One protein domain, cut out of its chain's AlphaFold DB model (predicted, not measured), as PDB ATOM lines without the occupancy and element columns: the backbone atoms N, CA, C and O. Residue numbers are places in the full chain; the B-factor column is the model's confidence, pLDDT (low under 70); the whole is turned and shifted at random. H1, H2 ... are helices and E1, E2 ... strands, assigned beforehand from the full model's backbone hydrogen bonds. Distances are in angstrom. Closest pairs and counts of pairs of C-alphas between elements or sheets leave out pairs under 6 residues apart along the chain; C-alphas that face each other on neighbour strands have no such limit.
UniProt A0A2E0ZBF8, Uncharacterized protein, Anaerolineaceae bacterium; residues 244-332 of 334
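Overview. This is residues 244 to 332 of the 334 residues of an uncharacterized protein of Anaerolineaceae bacterium (UniProt A0A2E0ZBF8). One strongly twisted sheet of four strands makes a wall, and the long helix H2 packs slantwise over one face of it, mostly on E3 and E4; the opposite face bears no named helix. The short helix H1 only grazes the sheet, and the loop between E2 and E3, residues 275 to 285, lies at the end of the longest axis opposite the E3 to E4 turn. The printed part has 89 residues, with two named helices and four named strands in the order H1, E1, E2, E3, E4, H2. The sheet runs E1, E2, E3, E4, antiparallel throughout, and the class is mixed, helices and strands. The whole is compact, with a radius of gyration of the C-alphas of 13.6 A and spans of 39 by 33 by 18 A.

Arrangement. Start at H1, residues 250 to 254, which only grazes the sheet with residues 252 to 254. Next find E1, residues 259 to 263, an edge strand, and E2, residues 266 to 274: they form a hairpin at 148 degrees, with N 261 and O 268 2.9 A apart. E3, residues 286 to 296, forms a hairpin with E2 at 139 degrees; look at N 271 and O 289, 2.9 A. E4, residues 299 to 309, is the other edge strand and forms a hairpin with E3 at 159 degrees, where N 301 and O 294 are 2.8 A apart. These four strands are a meander, each the antiparallel neighbour of the one before; E1 and E4 are apart. Last comes H2, residues 315 to 332, on one face of the sheet, making two layers, a helix on a sheet. Its height over the sheet is 7.4 A, and it runs slantwise to the strands, at 36 degrees to E3 on the local plane. It is over E3, and only just over E2 and E4, with 3 C-alphas on each. Its closest C-alphas to E4 are those of Ala 321 and Ala 305, 5.6 A. H1 and H2 are close but not clearly touching, the closest C-alphas being those of Gln 250 and Lys 315, 7.4 A. Every O i to N i+4 pair is within hydrogen-bond range in H1, and 12 of 14 in H2.

Along the chain. Find C-alpha 250 at (130.577, -7.058, -8.787), where H1 begins; it is 6.2 A long to C-alpha 254. E1 covers 12.7 A and E2 26.4 A. E3 starts at C-alpha 286, (129.982, -20.446, 0.158), and runs 30.7 A; E4 runs 30.5 A. H2 runs 26.7 A and ends at C-alpha 332, (103.804, -10.942, 9.015).

Size, cuts and confidence. The C-alphas of Lys 281 and Asn 297 are the two farthest apart, at 40.3 A. The printed part has no cut. The link from E2 to E3, 11 residues, is long, and the other links are tight. Mean pLDDT of the printed part is 84.6; look for values under 70 at residues 277, 279, 281 to 284 and 297 to 298.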
ATOM      1  N   PHE A 244     126.276   1.691  -0.506       85.69
ATOM      2  CA  PHE A 244     125.069   2.063  -1.229       85.69
ATOM      3  C   PHE A 244     124.892   1.150  -2.449       85.69
ATOM      4  O   PHE A 244     125.874   0.768  -3.083       85.69
ATOM      5  N   PHE A 245     123.663   0.714  -2.746       86.75
ATOM      6  CA  PHE A 245     123.388  -0.242  -3.829       86.75
ATOM      7  C   PHE A 245     123.926   0.237  -5.187       86.75
ATOM      8  O   PHE A 245     124.482  -0.547  -5.960       86.75
ATOM      9  N   GLU A 246     123.802   1.533  -5.455       82.56
ATOM     10  CA  GLU A 246     124.332   2.194  -6.645       82.56
ATOM     11  C   GLU A 246     125.864   2.096  -6.737       82.56
ATOM     12  O   GLU A 246     126.393   1.867  -7.824       82.56
ATOM     13  N   GLU A 247     126.556   2.165  -5.598       80.50
ATOM     14  CA  GLU A 247     128.021   2.151  -5.473       80.50
ATOM     15  C   GLU A 247     128.617   0.739  -5.453       80.50
ATOM     16  O   GLU A 247     129.832   0.587  -5.543       80.50
ATOM     17  N   LEU A 248     127.793  -0.309  -5.325       78.88
ATOM     18  CA  LEU A 248     128.295  -1.681  -5.326       78.88
ATOM     19  C   LEU A 248     129.015  -1.987  -6.643       78.88
ATOM     20  O   LEU A 248     128.548  -1.625  -7.716       78.88
ATOM     21  N   ASP A 249     130.098  -2.741  -6.591       78.81
ATOM     22  CA  ASP A 249     130.673  -3.378  -7.768       78.81
ATOM     23  C   ASP A 249     130.591  -4.905  -7.633       78.81
ATOM     24  O   ASP A 249     130.306  -5.452  -6.557       78.81
ATOM     25  N   GLN A 250     130.769  -5.611  -8.749       77.38
ATOM     26  CA  GLN A 250     130.577  -7.058  -8.787       77.38
ATOM     27  C   GLN A 250     131.679  -7.818  -8.040       77.38
ATOM     28  O   GLN A 250     131.400  -8.866  -7.454       77.38
ATOM     29  N   THR A 251     132.894  -7.270  -7.995       77.88
ATOM     30  CA  THR A 251     134.016  -7.827  -7.236       77.88
ATOM     31  C   THR A 251     133.712  -7.750  -5.748       77.88
ATOM     32  O   THR A 251     133.669  -8.776  -5.071       77.88
ATOM     33  N   PHE A 252     133.374  -6.556  -5.256       79.31
ATOM     34  CA  PHE A 252     132.979  -6.333  -3.878       79.31
ATOM     35  C   PHE A 252     131.798  -7.216  -3.504       79.31
ATOM     36  O   PHE A 252     131.848  -7.862  -2.464       79.31
ATOM     37  N   LEU A 253     130.756  -7.324  -4.336       77.88
ATOM     38  CA  LEU A 253     129.593  -8.175  -4.061       77.88
ATOM     39  C   LEU A 253     129.969  -9.656  -3.876       77.88
ATOM     40  O   LEU A 253     129.417 -10.318  -2.992       77.88
ATOM     41  N   ASN A 254     130.949 -10.145  -4.634       80.69
ATOM     42  CA  ASN A 254     131.415 -11.531  -4.595       80.69
ATOM     43  C   ASN A 254     132.588 -11.783  -3.625       80.69
ATOM     44  O   ASN A 254     133.048 -12.912  -3.504       80.69
ATOM     45  N   THR A 255     133.022 -10.800  -2.836       79.88
ATOM     46  CA  THR A 255     133.923 -11.052  -1.696       79.88
ATOM     47  C   THR A 255     133.143 -11.674  -0.529       79.88
ATOM     48  O   THR A 255     132.130 -11.126  -0.108       79.88
ATOM     49  N   ALA A 256     133.567 -12.795   0.053       82.06
ATOM     50  CA  ALA A 256     132.787 -13.510   1.078       82.06
ATOM     51  C   ALA A 256     132.850 -12.878   2.491       82.06
ATOM     52  O   ALA A 256     133.180 -13.539   3.472       82.06
ATOM     53  N   VAL A 257     132.512 -11.593   2.608       79.75
ATOM     54  CA  VAL A 257     132.529 -10.825   3.861       79.75
ATOM     55  C   VAL A 257     131.166 -10.188   4.091       79.75
ATOM     56  O   VAL A 257     130.546  -9.693   3.153       79.75
ATOM     57  N   ARG A 258     130.689 -10.194   5.342       82.19
ATOM     58  CA  ARG A 258     129.400  -9.604   5.721       82.19
ATOM     59  C   ARG A 258     129.333  -8.132   5.300       82.19
ATOM     60  O   ARG A 258     130.195  -7.337   5.662       82.19
ATOM     61  N   LYS A 259     128.265  -7.754   4.600       85.62
ATOM     62  CA  LYS A 259     128.061  -6.382   4.105       85.62
ATOM     63  C   LYS A 259     126.737  -5.828   4.570       85.62
ATOM     64  O   LYS A 259     125.767  -6.575   4.681       85.62
ATOM     65  N   MET A 260     126.689  -4.522   4.798       89.81
ATOM     66  CA  MET A 260     125.435  -3.795   4.949       89.81
ATOM     67  C   MET A 260     125.221  -2.948   3.708       89.81
ATOM     68  O   MET A 260     126.094  -2.168   3.337       89.81
ATOM     69  N   VAL A 261     124.074  -3.139   3.066       90.81
ATOM     70  CA  VAL A 261     123.741  -2.484   1.804       90.81
ATOM     71  C   VAL A 261     122.491  -1.639   1.981       90.81
ATOM     72  O   VAL A 261     121.485  -2.123   2.507       90.81
ATOM     73  N   ILE A 262     122.561  -0.384   1.542       90.31
ATOM     74  CA  ILE A 262     121.432   0.547   1.513       90.31
ATOM     75  C   ILE A 262     120.798   0.514   0.128       90.31
ATOM     76  O   ILE A 262     121.459   0.762  -0.874       90.31
ATOM     77  N   PHE A 263     119.501   0.241   0.096       89.81
ATOM     78  CA  PHE A 263     118.633   0.386  -1.063       89.81
ATOM     79  C   PHE A 263     117.748   1.623  -0.877       89.81
ATOM     80  O   PHE A 263     117.525   2.045   0.263       89.81
ATOM     81  N   PRO A 264     117.135   2.145  -1.954       82.38
ATOM     82  CA  PRO A 264     116.173   3.244  -1.850       82.38
ATOM     83  C   PRO A 264     115.025   2.986  -0.861       82.38
ATOM     84  O   PRO A 264     114.471   3.923  -0.298       82.38
ATOM     85  N   HIS A 265     114.674   1.716  -0.639       83.56
ATOM     86  CA  HIS A 265     113.556   1.292   0.204       83.56
ATOM     87  C   HIS A 265     113.988   0.639   1.534       83.56
ATOM     88  O   HIS A 265     113.147   0.106   2.259       83.56
ATOM     89  N   GLY A 266     115.280   0.646   1.884       86.44
ATOM     90  CA  GLY A 266     115.722   0.191   3.204       86.44
ATOM     91  C   GLY A 266     117.146  -0.346   3.268       86.44
ATOM     92  O   GLY A 266     117.885  -0.360   2.290       86.44
ATOM     93  N   ILE A 267     117.525  -0.814   4.454       90.88
ATOM     94  CA  ILE A 267     118.853  -1.358   4.745       90.88
ATOM     95  C   ILE A 267     118.808  -2.875   4.923       90.88
ATOM     96  O   ILE A 267     117.919  -3.426   5.575       90.88
ATOM     97  N   TYR A 268     119.815  -3.551   4.375       93.19
ATOM     98  CA  TYR A 268     119.913  -5.005   4.364       93.19
ATOM     99  C   TYR A 268     121.309  -5.470   4.757       93.19
ATOM    100  O   TYR A 268     122.291  -4.745   4.628       93.19
ATOM    101  N   THR A 269     121.405  -6.709   5.226       92.44
ATOM    102  CA  THR A 269     122.677  -7.386   5.486       92.44
ATOM    103  C   THR A 269     122.868  -8.523   4.494       92.44
ATOM    104  O   THR A 269     122.048  -9.437   4.445       92.44
ATOM    105  N   ILE A 270     123.971  -8.514   3.750       91.25
ATOM    106  CA  ILE A 270     124.425  -9.687   3.004       91.25
ATOM    107  C   ILE A 270     125.270 -10.538   3.944       91.25
ATOM    108  O   ILE A 270     126.234 -10.059   4.549       91.25
ATOM    109  N   THR A 271     124.893 -11.802   4.075       91.06
ATOM    110  CA  THR A 271     125.604 -12.792   4.885       91.06
ATOM    111  C   THR A 271     126.060 -13.943   4.010       91.06
ATOM    112  O   THR A 271     125.397 -14.282   3.030       91.06
ATOM    113  N   TYR A 272     127.178 -14.551   4.390       87.31
ATOM    114  CA  TYR A 272     127.811 -15.638   3.659       87.31
ATOM    115  C   TYR A 272     127.939 -16.824   4.603       87.31
ATOM    116  O   TYR A 272     128.429 -16.677   5.724       87.31
ATOM    117  N   LYS A 273     127.464 -17.992   4.176       86.88
ATOM    118  CA  LYS A 273     127.527 -19.218   4.969       86.88
ATOM    119  C   LYS A 273     128.124 -20.329   4.126       86.88
ATOM    120  O   LYS A 273     127.642 -20.615   3.031       86.88
ATOM    121  N   ARG A 274     129.157 -20.979   4.659       84.19
ATOM    122  CA  ARG A 274     129.696 -22.198   4.061       84.19
ATOM    123  C   ARG A 274     128.721 -23.344   4.302       84.19
ATOM    124  O   ARG A 274     128.307 -23.581   5.439       84.19
ATOM    125  N   ARG A 275     128.340 -24.027   3.229       78.44
ATOM    126  CA  ARG A 275     127.480 -25.207   3.288       78.44
ATOM    127  C   ARG A 275     128.207 -26.374   3.948       78.44
ATOM    128  O   ARG A 275     129.418 -26.545   3.780       78.44
ATOM    129  N   GLY A 276     127.463 -27.134   4.745       73.56
ATOM    130  CA  GLY A 276     127.987 -28.258   5.509       73.56
ATOM    131  C   GLY A 276     128.407 -29.407   4.597       73.56
ATOM    132  O   GLY A 276     127.992 -29.496   3.443       73.56
ATOM    133  N   ARG A 277     129.222 -30.327   5.123       62.75
ATOM    134  CA  ARG A 277     129.709 -31.493   4.361       62.75
ATOM    135  C   ARG A 277     128.587 -32.423   3.876       62.75
ATOM    136  O   ARG A 277     128.782 -33.130   2.898       62.75
ATOM    137  N   ASN A 278     127.415 -32.367   4.510       70.38
ATOM    138  CA  ASN A 278     126.265 -33.213   4.187       70.38
ATOM    139  C   ASN A 278     125.310 -32.580   3.151       70.38
ATOM    140  O   ASN A 278     124.298 -33.185   2.819       70.38
ATOM    141  N   ASP A 279     125.629 -31.399   2.602       68.38
ATOM    142  CA  ASP A 279     124.774 -30.672   1.643       68.38
ATOM    143  C   ASP A 279     124.941 -31.153   0.175       68.38
ATOM    144  O   ASP A 279     124.735 -30.402  -0.786       68.38
ATOM    145  N   GLY A 280     125.327 -32.418  -0.027       73.88
ATOM    146  CA  GLY A 280     125.426 -33.059  -1.344       73.88
ATOM    147  C   GLY A 280     126.364 -32.333  -2.320       73.88
ATOM    148  O   GLY A 280     127.476 -31.954  -1.963       73.88
ATOM    149  N   LYS A 281     125.913 -32.104  -3.566       64.31
ATOM    150  CA  LYS A 281     126.701 -31.453  -4.641       64.31
ATOM    151  C   LYS A 281     127.140 -30.009  -4.333       64.31
ATOM    152  O   LYS A 281     127.926 -29.451  -5.089       64.31
ATOM    153  N   ARG A 282     126.622 -29.399  -3.261       61.91
ATOM    154  CA  ARG A 282     126.949 -28.030  -2.822       61.91
ATOM    155  C   ARG A 282     127.817 -28.002  -1.562       61.91
ATOM    156  O   ARG A 282     128.088 -26.930  -1.022       61.91
ATOM    157  N   ALA A 283     128.254 -29.167  -1.079       68.44
ATOM    158  CA  ALA A 283     129.117 -29.271   0.086       68.44
ATOM    159  C   ALA A 283     130.400 -28.444  -0.106       68.44
ATOM    160  O   ALA A 283     131.091 -28.554  -1.117       68.44
ATOM    161  N   GLY A 284     130.712 -27.590   0.870       69.75
ATOM    162  CA  GLY A 284     131.899 -26.737   0.842       69.75
ATOM    163  C   GLY A 284     131.752 -25.417   0.080       69.75
ATOM    164  O   GLY A 284     132.614 -24.557   0.281       69.75
ATOM    165  N   GLN A 285     130.678 -25.214  -0.695       81.44
ATOM    166  CA  GLN A 285     130.389 -23.936  -1.353       81.44
ATOM    167  C   GLN A 285     130.018 -22.857  -0.329       81.44
ATOM    168  O   GLN A 285     129.377 -23.128   0.693       81.44
ATOM    169  N   VAL A 286     130.420 -21.617  -0.606       85.50
ATOM    170  CA  VAL A 286     129.982 -20.446   0.158       85.50
ATOM    171  C   VAL A 286     128.750 -19.882  -0.530       85.50
ATOM    172  O   VAL A 286     128.811 -19.493  -1.693       85.50
ATOM    173  N   GLU A 287     127.629 -19.846   0.183       89.44
ATOM    174  CA  GLU A 287     126.381 -19.281  -0.323       89.44
ATOM    175  C   GLU A 287     126.074 -17.952   0.359       89.44
ATOM    176  O   GLU A 287     126.286 -17.787   1.565       89.44
ATOM    177  N   ALA A 288     125.536 -17.017  -0.417       92.25
ATOM    178  CA  ALA A 288     125.118 -15.716   0.060       92.25
ATOM    179  C   ALA A 288     123.603 -15.661   0.296       92.25
ATOM    180  O   ALA A 288     122.797 -16.254  -0.426       92.25
ATOM    181  N   SER A 289     123.199 -14.895   1.305       93.38
ATOM    182  CA  SER A 289     121.802 -14.530   1.522       93.38
ATOM    183  C   SER A 289     121.672 -13.062   1.895       93.38
ATOM    184  O   SER A 289     122.468 -12.533   2.675       93.38
ATOM    185  N   LEU A 290     120.646 -12.419   1.345       95.25
ATOM    186  CA  LEU A 290     120.222 -11.085   1.737       95.25
ATOM    187  C   LEU A 290     119.261 -11.209   2.909       95.25
ATOM    188  O   LEU A 290     118.307 -11.981   2.840       95.25
ATOM    189  N   GLN A 291     119.500 -10.456   3.974       93.50
ATOM    190  CA  GLN A 291     118.715 -10.516   5.195       93.50
ATOM    191  C   GLN A 291     118.251  -9.128   5.615       93.50
ATOM    192  O   GLN A 291     119.013  -8.162   5.555       93.50
ATOM    193  N   LYS A 292     117.021  -9.044   6.117       91.88
ATOM    194  CA  LYS A 292     116.514  -7.877   6.837       91.88
ATOM    195  C   LYS A 292     115.826  -8.341   8.104       91.88
ATOM    196  O   LYS A 292     115.113  -9.346   8.116       91.88
ATOM    197  N   MET A 293     116.074  -7.609   9.179       86.06
ATOM    198  CA  MET A 293     115.431  -7.837  10.460       86.06
ATOM    199  C   MET A 293     114.486  -6.678  10.742       86.06
ATOM    200  O   MET A 293     114.896  -5.523  10.655       86.06
ATOM    201  N   ARG A 294     113.246  -6.986  11.110       80.62
ATOM    202  CA  ARG A 294     112.243  -6.002  11.522       80.62
ATOM    203  C   ARG A 294     111.759  -6.343  12.923       80.62
ATOM    204  O   ARG A 294     111.661  -7.516  13.276       80.62
ATOM    205  N   GLN A 295     111.473  -5.322  13.719       75.19
ATOM    206  CA  GLN A 295     110.768  -5.506  14.980       75.19
ATOM    207  C   GLN A 295     109.262  -5.402  14.713       75.19
ATOM    208  O   GLN A 295     108.820  -4.421  14.119       75.19
ATOM    209  N   VAL A 296     108.506  -6.429  15.097       71.00
ATOM    210  CA  VAL A 296     107.043  -6.506  14.972       71.00
ATOM    211  C   VAL A 296     106.510  -6.929  16.335       71.00
ATOM    212  O   VAL A 296     106.960  -7.942  16.871       71.00
ATOM    213  N   ASN A 297     105.618  -6.133  16.931       69.25
ATOM    214  CA  ASN A 297     105.035  -6.386  18.258       69.25
ATOM    215  C   ASN A 297     106.088  -6.716  19.337       69.25
ATOM    216  O   ASN A 297     105.979  -7.695  20.070       69.25
ATOM    217  N   GLY A 298     107.180  -5.946  19.382       68.94
ATOM    218  CA  GLY A 298     108.279  -6.156  20.330       68.94
ATOM    219  C   GLY A 298     109.247  -7.298  19.977       68.94
ATOM    220  O   GLY A 298     110.370  -7.303  20.480       68.94
ATOM    221  N   GLN A 299     108.889  -8.209  19.065       75.44
ATOM    222  CA  GLN A 299     109.731  -9.334  18.653       75.44
ATOM    223  C   GLN A 299     110.594  -9.004  17.432       75.44
ATOM    224  O   GLN A 299     110.151  -8.373  16.473       75.44
ATOM    225  N   LYS A 300     111.851  -9.459  17.448       80.06
ATOM    226  CA  LYS A 300     112.787  -9.310  16.324       80.06
ATOM    227  C   LYS A 300     112.615 -10.467  15.348       80.06
ATOM    228  O   LYS A 300     112.944 -11.606  15.669       80.06
ATOM    229  N   LEU A 301     112.160 -10.163  14.140       83.62
ATOM    230  CA  LEU A 301     111.937 -11.141  13.084       83.62
ATOM    231  C   LEU A 301     112.943 -10.938  11.957       83.62
ATOM    232  O   LEU A 301     113.000  -9.879  11.334       83.62
ATOM    233  N   LEU A 302     113.733 -11.977  11.688       88.31
ATOM    234  CA  LEU A 302     114.664 -12.030  10.567       88.31
ATOM    235  C   LEU A 302     113.981 -12.674   9.357       88.31
ATOM    236  O   LEU A 302     113.368 -13.742   9.466       88.31
ATOM    237  N   ARG A 303     114.115 -12.052   8.187       92.06
ATOM    238  CA  ARG A 303     113.762 -12.656   6.901       92.06
ATOM    239  C   ARG A 303     114.943 -12.599   5.958       92.06
ATOM    240  O   ARG A 303     115.719 -11.648   5.970       92.06
ATOM    241  N   ALA A 304     115.068 -13.656   5.163       92.94
ATOM    242  CA  ALA A 304     116.176 -13.839   4.248       92.94
ATOM    243  C   ALA A 304     115.698 -14.275   2.858       92.94
ATOM    244  O   ALA A 304     114.699 -14.994   2.719       92.94
ATOM    245  N   ALA A 305     116.442 -13.867   1.838       94.62
ATOM    246  CA  ALA A 305     116.350 -14.352   0.469       94.62
ATOM    247  C   ALA A 305     117.716 -14.886   0.028       94.62
ATOM    248  O   ALA A 305     118.759 -14.328   0.369       94.62
ATOM    249  N   HIS A 306     117.709 -16.006  -0.689       92.75
ATOM    250  CA  HIS A 306     118.929 -16.660  -1.153       92.75
ATOM    251  C   HIS A 306     119.464 -15.971  -2.408       92.75
ATOM    252  O   HIS A 306     118.705 -15.719  -3.342       92.75
ATOM    253  N   LEU A 307     120.764 -15.681  -2.422       91.38
ATOM    254  CA  LEU A 307     121.433 -14.970  -3.513       91.38
ATOM    255  C   LEU A 307     122.272 -15.885  -4.408       91.38
ATOM    256  O   LEU A 307     122.764 -15.420  -5.427       91.38
ATOM    257  N   GLY A 308     122.420 -17.167  -4.071       89.56
ATOM    258  CA  GLY A 308     123.276 -18.081  -4.827       89.56
ATOM    259  C   GLY A 308     124.678 -18.259  -4.234       89.56
ATOM    260  O   GLY A 308     124.956 -17.781  -3.127       89.56
ATOM    261  N   PRO A 309     125.546 -18.998  -4.942       89.38
ATOM    262  CA  PRO A 309     126.942 -19.163  -4.568       89.38
ATOM    263  C   PRO A 309     127.735 -17.868  -4.778       89.38
ATOM    264  O   PRO A 309     127.423 -17.039  -5.634       89.38
ATOM    265  N   VAL A 310     128.787 -17.704  -3.982       86.06
ATOM    266  CA  VAL A 310     129.776 -16.643  -4.178       86.06
ATOM    267  C   VAL A 310     130.487 -16.840  -5.520       86.06
ATOM    268  O   VAL A 310     130.920 -17.947  -5.822       86.06
ATOM    269  N   GLY A 311     130.610 -15.767  -6.302       84.88
ATOM    270  CA  GLY A 311     131.161 -15.758  -7.662       84.88
ATOM    271  C   GLY A 311     130.098 -15.538  -8.743       84.88
ATOM    272  O   GLY A 311     130.418 -15.048  -9.819       84.88
ATOM    273  N   GLU A 312     128.829 -15.824  -8.438       89.00
ATOM    274  CA  GLU A 312     127.702 -15.728  -9.381       89.00
ATOM    275  C   GLU A 312     126.668 -14.664  -8.974       89.00
ATOM    276  O   GLU A 312     125.574 -14.584  -9.537       89.00
ATOM    277  N   ILE A 313     126.966 -13.852  -7.956       89.38
ATOM    278  CA  ILE A 313     126.017 -12.861  -7.444       89.38
ATOM    279  C   ILE A 313     126.051 -11.632  -8.357       89.38
ATOM    280  O   ILE A 313     127.118 -11.060  -8.598       89.38
ATOM    281  N   THR A 314     124.875 -11.202  -8.818       88.69
ATOM    282  CA  THR A 314     124.694  -9.990  -9.629       88.69
ATOM    283  C   THR A 314     123.889  -8.924  -8.883       88.69
ATOM    284  O   THR A 314     123.200  -9.218  -7.896       88.69
ATOM    285  N   LYS A 315     123.968  -7.669  -9.348       90.25
ATOM    286  CA  LYS A 315     123.189  -6.554  -8.787       90.25
ATOM    287  C   LYS A 315     121.687  -6.755  -8.969       90.25
ATOM    288  O   LYS A 315     120.928  -6.460  -8.051       90.25
ATOM    289  N   GLU A 316     121.267  -7.288 -10.110       89.81
ATOM    290  CA  GLU A 316     119.862  -7.538 -10.450       89.81
ATOM    291  C   GLU A 316     119.267  -8.545  -9.469       89.81
ATOM    292  O   GLU A 316     118.253  -8.273  -8.827       89.81
ATOM    293  N   ARG A 317     119.972  -9.659  -9.243       91.25
ATOM    294  CA  ARG A 317     119.555 -10.682  -8.283       91.25
ATOM    295  C   ARG A 317     119.485 -10.138  -6.859       91.25
ATOM    296  O   ARG A 317     118.593 -10.504  -6.095       91.25
ATOM    297  N   LEU A 318     120.422  -9.266  -6.494       92.75
ATOM    298  CA  LEU A 318     120.413  -8.594  -5.199       92.75
ATOM    299  C   LEU A 318     119.196  -7.660  -5.056       92.75
ATOM    300  O   LEU A 318     118.544  -7.660  -4.011       92.75
ATOM    301  N   TYR A 319     118.861  -6.912  -6.108       93.19
ATOM    302  CA  TYR A 319     117.702  -6.021  -6.153       93.19
ATOM    303  C   TYR A 319     116.381  -6.799  -6.080       93.19
ATOM    304  O   TYR A 319     115.532  -6.491  -5.247       93.19
ATOM    305  N   GLU A 320     116.221  -7.880  -6.839       93.00
ATOM    306  CA  GLU A 320     115.040  -8.753  -6.764       93.00
ATOM    307  C   GLU A 320     114.877  -9.402  -5.382       93.00
ATOM    308  O   GLU A 320     113.774  -9.460  -4.820       93.00
ATOM    309  N   ALA A 321     115.987  -9.863  -4.800       94.00
ATOM    310  CA  ALA A 321     115.999 -10.446  -3.467       94.00
ATOM    311  C   ALA A 321     115.556  -9.443  -2.393       94.00
ATOM    312  O   ALA A 321     114.915  -9.857  -1.423       94.00
ATOM    313  N   SER A 322     115.845  -8.147  -2.564       94.56
ATOM    314  CA  SER A 322     115.416  -7.101  -1.626       94.56
ATOM    315  C   SER A 322     113.886  -7.032  -1.525       94.56
ATOM    316  O   SER A 322     113.331  -7.206  -0.438       94.56
ATOM    317  N   PHE A 323     113.176  -6.989  -2.657       93.44
ATOM    318  CA  PHE A 323     111.711  -7.051  -2.677       93.44
ATOM    319  C   PHE A 323     111.159  -8.382  -2.168       93.44
ATOM    320  O   PHE A 323     110.114  -8.418  -1.517       93.44
ATOM    321  N   ALA A 324     111.841  -9.499  -2.439       93.38
ATOM    322  CA  ALA A 324     111.433 -10.790  -1.899       93.38
ATOM    323  C   ALA A 324     111.489 -10.813  -0.362       93.38
ATOM    324  O   ALA A 324     110.611 -11.402   0.271       93.38
ATOM    325  N   VAL A 325     112.488 -10.162   0.243       92.56
ATOM    326  CA  VAL A 325     112.575  -9.996   1.699       92.56
ATOM    327  C   VAL A 325     111.457  -9.089   2.217       92.56
ATOM    328  O   VAL A 325     110.807  -9.463   3.193       92.56
ATOM    329  N   GLU A 326     111.171  -7.965   1.554       91.12
ATOM    330  CA  GLU A 326     110.074  -7.068   1.952       91.12
ATOM    331  C   GLU A 326     108.711  -7.756   1.916       91.12
ATOM    332  O   GLU A 326     107.966  -7.690   2.891       91.12
ATOM    333  N   ARG A 327     108.405  -8.514   0.854       91.56
ATOM    334  CA  ARG A 327     107.159  -9.296   0.773       91.56
ATOM    335  C   ARG A 327     107.022 -10.275   1.938       91.56
ATOM    336  O   ARG A 327     105.951 -10.389   2.528       91.56
ATOM    337  N   LYS A 328     108.116 -10.948   2.314       90.81
ATOM    338  CA  LYS A 328     108.136 -11.859   3.470       90.81
ATOM    339  C   LYS A 328     107.936 -11.140   4.801       90.81
ATOM    340  O   LYS A 328     107.474 -11.780   5.736       90.81
ATOM    341  N   LEU A 329     108.337  -9.873   4.918       87.00
ATOM    342  CA  LEU A 329     108.135  -9.066   6.123       87.00
ATOM    343  C   LEU A 329     106.713  -8.499   6.195       87.00
ATOM    344  O   LEU A 329     106.109  -8.518   7.265       87.00
ATOM    345  N   ALA A 330     106.172  -8.039   5.064       85.62
ATOM    346  CA  ALA A 330     104.811  -7.523   4.960       85.62
ATOM    347  C   ALA A 330     103.769  -8.590   5.326       85.62
ATOM    348  O   ALA A 330     102.868  -8.308   6.104       85.62
ATOM    349  N   ALA A 331     103.965  -9.836   4.880       85.50
ATOM    350  CA  ALA A 331     103.089 -10.968   5.199       85.50
ATOM    351  C   ALA A 331     103.006 -11.334   6.697       85.50
ATOM    352  O   ALA A 331     102.237 -12.211   7.059       85.50
ATOM    353  N   ILE A 332     103.835 -10.731   7.556       77.94
ATOM    354  CA  ILE A 332     103.804 -10.942   9.015       77.94
ATOM    355  C   ILE A 332     103.142  -9.763   9.740       77.94
ATOM    356  O   ILE A 332     102.837  -9.855  10.922       77.94
TER     357      ILE A 332